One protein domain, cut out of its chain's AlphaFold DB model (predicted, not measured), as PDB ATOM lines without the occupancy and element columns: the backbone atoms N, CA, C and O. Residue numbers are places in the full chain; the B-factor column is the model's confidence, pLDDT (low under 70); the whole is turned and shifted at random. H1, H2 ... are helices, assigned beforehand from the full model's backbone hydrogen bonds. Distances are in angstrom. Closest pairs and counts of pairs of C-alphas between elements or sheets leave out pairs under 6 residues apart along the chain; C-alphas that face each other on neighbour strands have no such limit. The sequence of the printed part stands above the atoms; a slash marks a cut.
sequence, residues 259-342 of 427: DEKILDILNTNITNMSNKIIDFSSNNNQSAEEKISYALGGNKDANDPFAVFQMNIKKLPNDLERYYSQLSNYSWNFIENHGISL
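Overview. This is residues 259 to 342 of the 427 residues of the protein "Type VI secretion system membrane subunit TssM" of Campylobacter coli (UniProt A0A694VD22). Two long helices, H1 and H4, run the same way down a short rod, and two short helices, H3 and H2, pack one near each end of H4, running back against it; H3 also packs on H1. H1 and H4 come together over part of their lengths, and the loop of residues 282 to 287 sticks out between H1 and H2. The printed part has 84 residues with four named helices in the order H1, H2, H3, H4 and no named strand; the class is all helix. It is compact, with a radius of gyration of the C-alphas of 13.5 A, and spans 40 by 19 by 18 A.

Arrangement. Begin at H4, residues 318 to 342, the hub, which touches three other helices. Look first at H3, residues 305 to 313, which forms a helical hairpin with H4: they touch at a shallow tilt of 12 degrees, opposite ways, and their closest C-alphas, those of Ile 313 and Glu 321, are 5.2 A apart. Residues 335 to 342 alone of H4 touch H2, residues 288 to 296; the closest C-alphas, those of Ile 292 and Gly 339, are 4.8 A apart, and the tilt of 34 degrees, opposite ways, is only just shallow. H1, residues 259 to 281, touches H4 with residues 277 to 281 alone, the same way at a shallow tilt of 12 degrees; the closest C-alphas, those of Ile 277 and Ile 335, are 6.5 A apart. H1 also touches H3 at a shallow tilt of 22 degrees, opposite ways, with the closest C-alphas, those of Met 273 and Pro 305, 5.3 A apart. H1 and H2 are close but not clearly touching, while H2 and H3 are apart. In H2 and H3 each O i to N i+4 pair is within hydrogen-bond range; in H1 it is 17 of 19 and in H4 19 of 21.

Along the chain. Find C-alpha 318 at (242.251, 197.087, 100.756); from there H4 runs 35.7 A to C-alpha 342 at (222.433, 173.685, 119.054). Go back to C-alpha 259 at (250.916, 201.344, 111.731), where H1 begins its 33.6 A to C-alpha 281. H2, residues 288 to 296, measures 11.9 A, and H3, residues 305 to 313, 12.3 A.

Size, cuts and confidence. The two C-alphas farthest apart, those of Glu 260 and Leu 342, are 40.7 A apart. The printed part has no cut. The link from H3 to H4 is tight, those from H1 to H2 and from H2 to H3 are short, and no link is long. In this predicted model the mean pLDDT of the printed part is 90.1; look for values under 70 at residues 259 to 260 and 298 to 299.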
ATOM      1  N   ASP A 259     250.940 202.377 112.768       57.31
ATOM      2  CA  ASP A 259     250.916 201.344 111.731       57.31
ATOM      3  C   ASP A 259     251.786 200.117 112.071       57.31
ATOM      4  O   ASP A 259     251.397 198.998 111.764       57.31
ATOM      5  N   GLU A 260     252.928 200.252 112.753       58.47
ATOM      6  CA  GLU A 260     253.727 199.086 113.187       58.47
ATOM      7  C   GLU A 260     253.011 198.282 114.279       58.47
ATOM      8  O   GLU A 260     253.113 197.054 114.346       58.47
ATOM      9  N   LYS A 261     252.245 198.974 115.125       75.25
ATOM     10  CA  LYS A 261     251.451 198.336 116.178       75.25
ATOM     11  C   LYS A 261     250.238 197.608 115.619       75.25
ATOM     12  O   LYS A 261     249.753 196.697 116.287       75.25
ATOM     13  N   ILE A 262     249.745 197.961 114.426       86.38
ATOM     14  CA  ILE A 262     248.525 197.336 113.904       86.38
ATOM     15  C   ILE A 262     248.716 195.838 113.687       86.38
ATOM     16  O   ILE A 262     247.824 195.077 114.033       86.38
ATOM     17  N   LEU A 263     249.883 195.384 113.220       88.69
ATOM     18  CA  LEU A 263     250.128 193.952 113.030       88.69
ATOM     19  C   LEU A 263     250.173 193.200 114.366       88.69
ATOM     20  O   LEU A 263     249.584 192.129 114.484       88.69
ATOM     21  N   ASP A 264     250.790 193.781 115.398       89.50
ATOM     22  CA  ASP A 264     250.801 193.203 116.748       89.50
ATOM     23  C   ASP A 264     249.382 193.190 117.373       89.50
ATOM     24  O   ASP A 264     248.985 192.217 118.028       89.50
ATOM     25  N   ILE A 265     248.571 194.223 117.110       91.69
ATOM     26  CA  ILE A 265     247.146 194.268 117.480       91.69
ATOM     27  C   ILE A 265     246.372 193.155 116.765       91.69
ATOM     28  O   ILE A 265     245.600 192.443 117.406       91.69
ATOM     29  N   LEU A 266     246.589 192.963 115.462       94.06
ATOM     30  CA  LEU A 266     245.913 191.925 114.682       94.06
ATOM     31  C   LEU A 266     246.294 190.524 115.155       94.06
ATOM     32  O   LEU A 266     245.407 189.699 115.349       94.06
ATOM     33  N   ASN A 267     247.571 190.277 115.440       94.50
ATOM     34  CA  ASN A 267     248.044 189.024 116.031       94.50
ATOM     35  C   ASN A 267     247.301 188.700 117.344       94.50
ATOM     36  O   ASN A 267     246.838 187.574 117.566       94.50
ATOM     37  N   THR A 268     247.106 189.717 118.190       95.75
ATOM     38  CA  THR A 268     246.334 189.604 119.438       95.75
ATOM     39  C   THR A 268     244.847 189.364 119.164       95.75
ATOM     40  O   THR A 268     244.227 188.505 119.786       95.75
ATOM     41  N   ASN A 269     244.248 190.083 118.213       96.56
ATOM     42  CA  ASN A 269     242.839 189.912 117.851       96.56
ATOM     43  C   ASN A 269     242.555 188.514 117.277       96.56
ATOM     44  O   ASN A 269     241.549 187.907 117.634       96.56
ATOM     45  N   ILE A 270     243.463 187.972 116.462       97.62
ATOM     46  CA  ILE A 270     243.381 186.605 115.930       97.62
ATOM     47  C   ILE A 270     243.446 185.583 117.071       97.62
ATOM     48  O   ILE A 270     242.657 184.638 117.092       97.62
ATOM     49  N   THR A 271     244.316 185.802 118.061       97.69
ATOM     50  CA  THR A 271     244.353 184.979 119.284       97.69
ATOM     51  C   THR A 271     243.015 185.020 120.023       97.69
ATOM     52  O   THR A 271     242.469 183.976 120.376       97.69
ATOM     53  N   ASN A 272     242.435 186.210 120.195       96.94
ATOM     54  CA  ASN A 272     241.149 186.373 120.874       96.94
ATOM     55  C   ASN A 272     239.995 185.703 120.112       96.94
ATOM     56  O   ASN A 272     239.139 185.078 120.734       96.94
ATOM     57  N   MET A 273     239.981 185.783 118.776       96.00
ATOM     58  CA  MET A 273     239.023 185.045 117.945       96.00
ATOM     59  C   MET A 273     239.186 183.530 118.103       96.00
ATOM     60  O   MET A 273     238.193 182.828 118.276       96.00
ATOM     61  N   SER A 274     240.423 183.026 118.080       96.00
ATOM     62  CA  SER A 274     240.722 181.603 118.281       96.00
ATOM     63  C   SER A 274     240.187 181.111 119.631       96.00
ATOM     64  O   SER A 274     239.417 180.149 119.679       96.00
ATOM     65  N   ASN A 275     240.485 181.841 120.712       95.19
ATOM     66  CA  ASN A 275     239.976 181.543 122.053       95.19
ATOM     67  C   ASN A 275     238.444 181.556 122.088       95.19
ATOM     68  O   ASN A 275     237.835 180.617 122.590       95.19
ATOM     69  N   LYS A 276     237.807 182.553 121.459       93.81
ATOM     70  CA  LYS A 276     236.344 182.633 121.377       93.81
ATOM     71  C   LYS A 276     235.726 181.409 120.701       93.81
ATOM     72  O   LYS A 276     234.695 180.928 121.163       93.81
ATOM     73  N   ILE A 277     236.335 180.894 119.632       93.19
ATOM     74  CA  ILE A 277     235.849 179.691 118.938       93.19
ATOM     75  C   ILE A 277     236.027 178.445 119.814       93.19
ATOM     76  O   ILE A 277     235.129 177.601 119.879       93.19
ATOM     77  N   ILE A 278     237.170 178.326 120.497       92.88
ATOM     78  CA  ILE A 278     237.446 177.228 121.430       92.88
ATOM     79  C   ILE A 278     236.413 177.231 122.560       92.88
ATOM     80  O   ILE A 278     235.728 176.223 122.748       92.88
ATOM     81  N   ASP A 279     236.232 178.369 123.227       91.00
ATOM     82  CA  ASP A 279     235.295 178.538 124.338       91.00
ATOM     83  C   ASP A 279     233.851 178.282 123.914       91.00
ATOM     84  O   ASP A 279     233.111 177.598 124.613       91.00
ATOM     85  N   PHE A 280     233.439 178.772 122.741       89.44
ATOM     86  CA  PHE A 280     232.078 178.570 122.244       89.44
ATOM     87  C   PHE A 280     231.740 177.083 122.064       89.44
ATOM     88  O   PHE A 280     230.639 176.634 122.391       89.44
ATOM     89  N   SER A 281     232.710 176.309 121.581       82.56
ATOM     90  CA  SER A 281     232.557 174.877 121.314       82.56
ATOM     91  C   SER A 281     232.748 173.965 122.533       82.56
ATOM     92  O   SER A 281     232.529 172.761 122.415       82.56
ATOM     93  N   SER A 282     233.192 174.495 123.677       85.19
ATOM     94  CA  SER A 282     233.422 173.704 124.889       85.19
ATOM     95  C   SER A 282     232.167 173.634 125.767       85.19
ATOM     96  O   SER A 282     231.285 174.495 125.697       85.19
ATOM     97  N   ASN A 283     232.076 172.606 126.616       74.81
ATOM     98  CA  ASN A 283     231.057 172.526 127.667       74.81
ATOM     99  C   ASN A 283     231.442 173.483 128.803       74.81
ATOM    100  O   ASN A 283     232.046 173.086 129.796       74.81
ATOM    101  N   ASN A 284     231.154 174.762 128.592       78.94
ATOM    102  CA  ASN A 284     231.385 175.846 129.534       78.94
ATOM    103  C   ASN A 284     230.085 176.208 130.280       78.94
ATOM    104  O   ASN A 284     229.044 175.586 130.079       78.94
ATOM    105  N   ASN A 285     230.136 177.240 131.125       78.62
ATOM    106  CA  ASN A 285     228.980 177.703 131.901       78.62
ATOM    107  C   ASN A 285     227.910 178.426 131.059       78.62
ATOM    108  O   ASN A 285     226.913 178.869 131.625       78.62
ATOM    109  N   GLN A 286     228.106 178.589 129.745       83.56
ATOM    110  CA  GLN A 286     227.115 179.239 128.891       83.56
ATOM    111  C   GLN A 286     226.002 178.256 128.540       83.56
ATOM    112  O   GLN A 286     226.249 177.145 128.062       83.56
ATOM    113  N   SER A 287     224.768 178.701 128.720       88.88
ATOM    114  CA  SER A 287     223.580 177.966 128.308       88.88
ATOM    115  C   SER A 287     223.518 177.796 126.785       88.88
ATOM    116  O   SER A 287     224.058 178.596 126.011       88.88
ATOM    117  N   ALA A 288     222.797 176.767 126.330       88.19
ATOM    118  CA  ALA A 288     222.485 176.601 124.909       88.19
ATOM    119  C   ALA A 288     221.775 177.845 124.344       88.19
ATOM    120  O   ALA A 288     222.039 178.239 123.211       88.19
ATOM    121  N   GLU A 289     220.946 178.506 125.159       90.00
ATOM    122  CA  GLU A 289     220.259 179.744 124.798       90.00
ATOM    123  C   GLU A 289     221.213 180.881 124.448       90.00
ATOM    124  O   GLU A 289     221.093 181.481 123.377       90.00
ATOM    125  N   GLU A 290     222.188 181.150 125.315       89.81
ATOM    126  CA  GLU A 290     223.194 182.190 125.091       89.81
ATOM    127  C   GLU A 290     224.046 181.878 123.860       89.81
ATOM    128  O   GLU A 290     224.357 182.774 123.073       89.81
ATOM    129  N   LYS A 291     224.393 180.602 123.653       91.62
ATOM    130  CA  LYS A 291     225.191 180.185 122.496       91.62
ATOM    131  C   LYS A 291     224.433 180.342 121.181       91.62
ATOM    132  O   LYS A 291     224.983 180.886 120.223       91.62
ATOM    133  N   ILE A 292     223.174 179.907 121.133       92.44
ATOM    134  CA  ILE A 292     222.310 180.074 119.956       92.44
ATOM    135  C   ILE A 292     222.094 181.565 119.681       92.44
ATOM    136  O   ILE A 292     222.248 182.008 118.543       92.44
ATOM    137  N   SER A 293     221.813 182.350 120.721       90.12
ATOM    138  CA  SER A 293     221.623 183.797 120.602       90.12
ATOM    139  C   SER A 293     222.877 184.502 120.096       90.12
ATOM    140  O   SER A 293     222.770 185.381 119.256       90.12
ATOM    141  N   TYR A 294     224.071 184.099 120.530       91.12
ATOM    142  CA  TYR A 294     225.320 184.667 120.019       91.12
ATOM    143  C   TYR A 294     225.579 184.306 118.551       91.12
ATOM    144  O   TYR A 294     225.976 185.157 117.760       91.12
ATOM    145  N   ALA A 295     225.359 183.045 118.172       91.88
ATOM    146  CA  ALA A 295     225.622 182.574 116.816       91.88
ATOM    147  C   ALA A 295     224.615 183.105 115.783       91.88
ATOM    148  O   ALA A 295     224.993 183.337 114.636       91.88
ATOM    149  N   LEU A 296     223.349 183.279 116.179       88.69
ATOM    150  CA  LEU A 296     222.245 183.628 115.272       88.69
ATOM    151  C   LEU A 296     221.699 185.047 115.493       88.69
ATOM    152  O   LEU A 296     221.053 185.607 114.612       88.69
ATOM    153  N   GLY A 297     221.945 185.649 116.652       75.94
ATOM    154  CA  GLY A 297     221.538 187.010 116.984       75.94
ATOM    155  C   GLY A 297     222.651 187.979 116.625       75.94
ATOM    156  O   GLY A 297     223.532 188.232 117.437       75.94
ATOM    157  N   GLY A 298     222.602 188.526 115.407       64.75
ATOM    158  CA  GLY A 298     223.646 189.351 114.771       64.75
ATOM    159  C   GLY A 298     224.134 190.613 115.509       64.75
ATOM    160  O   GLY A 298     224.877 191.397 114.922       64.75
ATOM    161  N   ASN A 299     223.767 190.815 116.774       62.38
ATOM    162  CA  ASN A 299     224.261 191.873 117.645       62.38
ATOM    163  C   ASN A 299     225.459 191.375 118.461       62.38
ATOM    164  O   ASN A 299     225.315 190.781 119.528       62.38
ATOM    165  N   LYS A 300     226.659 191.655 117.954       71.25
ATOM    166  CA  LYS A 300     227.905 191.510 118.711       71.25
ATOM    167  C   LYS A 300     228.142 192.778 119.530       71.25
ATOM    168  O   LYS A 300     227.998 193.879 118.999       71.25
ATOM    169  N   ASP A 301     228.513 192.621 120.798       81.56
ATOM    170  CA  ASP A 301     229.002 193.736 121.618       81.56
ATOM    171  C   ASP A 301     230.245 194.369 120.964       81.56
ATOM    172  O   ASP A 301     230.993 193.691 120.258       81.56
ATOM    173  N   ALA A 302     230.494 195.657 121.208       82.88
ATOM    174  CA  ALA A 302     231.661 196.354 120.663       82.88
ATOM    175  C   ALA A 302     233.003 195.724 121.096       82.88
ATOM    176  O   ALA A 302     233.998 195.861 120.387       82.88
ATOM    177  N   ASN A 303     233.027 195.014 122.227       88.06
ATOM    178  CA  ASN A 303     234.188 194.292 122.746       88.06
ATOM    179  C   ASN A 303     234.269 192.834 122.259       88.06
ATOM    180  O   ASN A 303     235.188 192.110 122.648       88.06
ATOM    181  N   ASP A 304     233.325 192.373 121.432       93.38
ATOM    182  CA  ASP A 304     233.375 191.030 120.861       93.38
ATOM    183  C   ASP A 304     234.647 190.847 120.007       93.38
ATOM    184  O   ASP A 304     234.949 191.708 119.173       93.38
ATOM    185  N   PRO A 305     235.382 189.725 120.142       94.69
ATOM    186  CA  PRO A 305     236.620 189.507 119.397       94.69
ATOM    187  C   PRO A 305     236.491 189.644 117.875       94.69
ATOM    188  O   PRO A 305     237.413 190.162 117.244       94.69
ATOM    189  N   PHE A 306     235.364 189.237 117.278       95.00
ATOM    190  CA  PHE A 306     235.141 189.395 115.838       95.00
ATOM    191  C   PHE A 306     234.824 190.849 115.476       95.00
ATOM    192  O   PHE A 306     235.298 191.334 114.449       95.00
ATOM    193  N   ALA A 307     234.065 191.562 116.315       94.00
ATOM    194  CA  ALA A 307     233.768 192.981 116.104       94.00
ATOM    195  C   ALA A 307     235.041 193.844 116.188       94.00
ATOM    196  O   ALA A 307     235.322 194.625 115.278       94.00
ATOM    197  N   VAL A 308     235.856 193.636 117.229       94.75
ATOM    198  CA  VAL A 308     237.136 194.334 117.427       94.75
ATOM    199  C   VAL A 308     238.093 194.061 116.267       94.75
ATOM    200  O   VAL A 308     238.692 194.994 115.726       94.75
ATOM    201  N   PHE A 309     238.206 192.800 115.835       95.94
ATOM    202  CA  PHE A 309     239.028 192.443 114.682       95.94
ATOM    203  C   PHE A 309     238.570 193.170 113.414       95.94
ATOM    204  O   PHE A 309     239.383 193.815 112.749       95.94
ATOM    205  N   GLN A 310     237.263 193.159 113.123       94.81
ATOM    206  CA  GLN A 310     236.699 193.831 111.951       94.81
ATOM    207  C   GLN A 310     236.950 195.349 111.964       94.81
ATOM    208  O   GLN A 310     237.159 195.949 110.911       94.81
ATOM    209  N   MET A 311     236.935 195.990 113.136       92.56
ATOM    210  CA  MET A 311     237.247 197.418 113.261       92.56
ATOM    211  C   MET A 311     238.720 197.720 112.967       92.56
ATOM    212  O   MET A 311     239.018 198.741 112.347       92.56
ATOM    213  N   ASN A 312     239.641 196.851 113.390       92.94
ATOM    214  CA  ASN A 312     241.074 197.069 113.199       92.94
ATOM    215  C   ASN A 312     241.535 196.789 111.766       92.94
ATOM    216  O   ASN A 312     242.364 197.537 111.252       92.94
ATOM    217  N   ILE A 313     240.973 195.783 111.087       95.31
ATOM    218  CA  ILE A 313     241.374 195.463 109.705       95.31
ATOM    219  C   ILE A 313     240.978 196.545 108.693       95.31
ATOM    220  O   ILE A 313     241.640 196.665 107.670       95.31
ATOM    221  N   LYS A 314     239.990 197.400 109.004       94.44
ATOM    222  CA  LYS A 314     239.625 198.582 108.190       94.44
ATOM    223  C   LYS A 314     240.734 199.635 108.081       94.44
ATOM    224  O   LYS A 314     240.624 200.562 107.288       94.44
ATOM    225  N   LYS A 315     241.771 199.545 108.919       91.19
ATOM    226  CA  LYS A 315     242.945 200.430 108.870       91.19
ATOM    227  C   LYS A 315     244.013 199.930 107.891       91.19
ATOM    228  O   LYS A 315     245.000 200.623 107.670       91.19
ATOM    229  N   LEU A 316     243.855 198.720 107.355       93.62
ATOM    230  CA  LEU A 316     244.810 198.111 106.439       93.62
ATOM    231  C   LEU A 316     244.559 198.547 104.989       93.62
ATOM    232  O   LEU A 316     243.451 198.959 104.653       93.62
ATOM    233  N   PRO A 317     245.553 198.382 104.096       94.81
ATOM    234  CA  PRO A 317     245.317 198.421 102.658       94.81
ATOM    235  C   PRO A 317     244.212 197.445 102.242       94.81
ATOM    236  O   PRO A 317     244.131 196.335 102.777       94.81
ATOM    237  N   ASN A 318     243.432 197.825 101.226       95.94
ATOM    238  CA  ASN A 318     242.251 197.087 100.756       95.94
ATOM    239  C   ASN A 318     242.496 195.582 100.548       95.94
ATOM    240  O   ASN A 318     241.630 194.763 100.844       95.94
ATOM    241  N   ASP A 319     243.669 195.193 100.043       97.12
ATOM    242  CA  ASP A 319     243.989 193.783  99.802       97.12
ATOM    243  C   ASP A 319     244.138 192.969 101.086       97.12
ATOM    244  O   ASP A 319     243.670 191.831 101.162       97.12
ATOM    245  N   LEU A 320     244.746 193.562 102.115       97.25
ATOM    246  CA  LEU A 320     244.890 192.923 103.420       97.25
ATOM    247  C   LEU A 320     243.568 192.954 104.190       97.25
ATOM    248  O   LEU A 320     243.213 191.955 104.812       97.25
ATOM    249  N   GLU A 321     242.810 194.054 104.110       97.38
ATOM    250  CA  GLU A 321     241.453 194.117 104.664       97.38
ATOM    251  C   GLU A 321     240.579 193.003 104.074       97.38
ATOM    252  O   GLU A 321     239.912 192.283 104.821       97.38
ATOM    253  N   ARG A 322     240.613 192.813 102.749       97.81
ATOM    254  CA  ARG A 322     239.868 191.750 102.063       97.81
ATOM    255  C   ARG A 322     240.296 190.369 102.550       97.81
ATOM    256  O   ARG A 322     239.428 189.571 102.906       97.81
ATOM    257  N   TYR A 323     241.604 190.100 102.599       98.06
ATOM    258  CA  TYR A 323     242.149 188.835 103.097       98.06
ATOM    259  C   TYR A 323     241.653 188.531 104.519       98.06
ATOM    260  O   TYR A 323     241.069 187.476 104.771       98.06
ATOM    261  N   TYR A 324     241.812 189.477 105.449       97.81
ATOM    262  CA  TYR A 324     241.431 189.266 106.843       97.81
ATOM    263  C   TYR A 324     239.913 189.250 107.065       97.81
ATOM    264  O   TYR A 324     239.434 188.501 107.914       97.81
ATOM    265  N   SER A 325     239.136 190.003 106.285       97.88
ATOM    266  CA  SER A 325     237.668 189.937 106.330       97.88
ATOM    267  C   SER A 325     237.173 188.554 105.906       97.88
ATOM    268  O   SER A 325     236.289 187.983 106.542       97.88
ATOM    269  N   GLN A 326     237.774 187.967 104.863       97.00
ATOM    270  CA  GLN A 326     237.477 186.593 104.454       97.00
ATOM    271  C   GLN A 326     237.851 185.584 105.545       97.00
ATOM    272  O   GLN A 326     237.036 184.714 105.852       97.00
ATOM    273  N   LEU A 327     239.020 185.740 106.176       97.12
ATOM    274  CA  LEU A 327     239.450 184.897 107.295       97.12
ATOM    275  C   LEU A 327     238.433 184.962 108.444       97.12
ATOM    276  O   LEU A 327     237.969 183.927 108.916       97.12
ATOM    277  N   SER A 328     238.020 186.172 108.836       96.31
ATOM    278  CA  SER A 328     237.019 186.388 109.888       96.31
ATOM    279  C   SER A 328     235.684 185.720 109.556       96.31
ATOM    280  O   SER A 328     235.109 185.037 110.401       96.31
ATOM    281  N   ASN A 329     235.222 185.837 108.307       94.62
ATOM    282  CA  ASN A 329     233.993 185.194 107.843       94.62
ATOM    283  C   ASN A 329     234.097 183.661 107.858       94.62
ATOM    284  O   ASN A 329     233.154 182.979 108.263       94.62
ATOM    285  N   TYR A 330     235.235 183.096 107.442       94.25
ATOM    286  CA  TYR A 330     235.473 181.653 107.509       94.25
ATOM    287  C   TYR A 330     235.488 181.155 108.955       94.25
ATOM    288  O   TYR A 330     234.837 180.156 109.254       94.25
ATOM    289  N   SER A 331     236.131 181.885 109.865       94.19
ATOM    290  CA  SER A 331     236.106 181.589 111.298       94.19
ATOM    291  C   SER A 331     234.700 181.714 111.900       94.19
ATOM    292  O   SER A 331     234.278 180.838 112.654       94.19
ATOM    293  N   TRP A 332     233.938 182.751 111.535       93.50
ATOM    294  CA  TRP A 332     232.565 182.959 112.010       93.50
ATOM    295  C   TRP A 332     231.629 181.823 111.597       93.50
ATOM    296  O   TRP A 332     230.790 181.392 112.388       93.50
ATOM    297  N   ASN A 333     231.810 181.271 110.393       91.75
ATOM    298  CA  ASN A 333     231.001 180.153 109.913       91.75
ATOM    299  C   ASN A 333     231.039 178.932 110.847       91.75
ATOM    300  O   ASN A 333     230.046 178.216 110.917       91.75
ATOM    301  N   PHE A 334     232.129 178.695 111.586       91.12
ATOM    302  CA  PHE A 334     232.181 177.609 112.572       91.12
ATOM    303  C   PHE A 334     231.280 177.870 113.780       91.12
ATOM    304  O   PHE A 334     230.576 176.963 114.223       91.12
ATOM    305  N   ILE A 335     231.274 179.106 114.287       92.31
ATOM    306  CA  ILE A 335     230.390 179.529 115.381       92.31
ATOM    307  C   ILE A 335     228.937 179.424 114.926       92.31
ATOM    308  O   ILE A 335     228.120 178.820 115.617       92.31
ATOM    309  N   GLU A 336     228.634 179.939 113.735       91.75
ATOM    310  CA  GLU A 336     227.285 179.907 113.173       91.75
ATOM    311  C   GLU A 336     226.798 178.466 112.956       91.75
ATOM    312  O   GLU A 336     225.709 178.113 113.399       91.75
ATOM    313  N   ASN A 337     227.622 177.591 112.368       91.44
ATOM    314  CA  ASN A 337     227.257 176.190 112.140       91.44
ATOM    315  C   ASN A 337     227.054 175.420 113.458       91.44
ATOM    316  O   ASN A 337     226.133 174.609 113.563       91.44
ATOM    317  N   HIS A 338     227.884 175.670 114.476       91.75
ATOM    318  CA  HIS A 338     227.690 175.065 115.795       91.75
ATOM    319  C   HIS A 338     226.418 175.596 116.474       91.75
ATOM    320  O   HIS A 338     225.647 174.813 117.021       91.75
ATOM    321  N   GLY A 339     226.144 176.900 116.372       92.88
ATOM    322  CA  GLY A 339     224.901 177.504 116.853       92.88
ATOM    323  C   GLY A 339     223.653 176.934 116.179       92.88
ATOM    324  O   GLY A 339     222.678 176.643 116.864       92.88
ATOM    325  N   ILE A 340     223.700 176.687 114.867       93.06
ATOM    326  CA  ILE A 340     222.630 176.003 114.124       93.06
ATOM    327  C   ILE A 340     222.416 174.577 114.647       93.06
ATOM    328  O   ILE A 340     221.277 174.152 114.826       93.06
ATOM    329  N   SER A 341     223.491 173.841 114.935       93.12
ATOM    330  CA  SER A 341     223.391 172.498 115.522       93.12
ATOM    331  C   SER A 341     222.712 172.517 116.900       93.12
ATOM    332  O   SER A 341     221.806 171.720 117.168       93.12
ATOM    333  N   LEU A 342     223.085 173.475 117.757       93.62
ATOM    334  CA  LEU A 342     222.433 173.685 119.054       93.62
ATOM    335  C   LEU A 342     220.963 174.080 118.887       93.62
ATOM    336  O   LEU A 342     220.114 173.541 119.590       93.62
TER     337      LEU A 342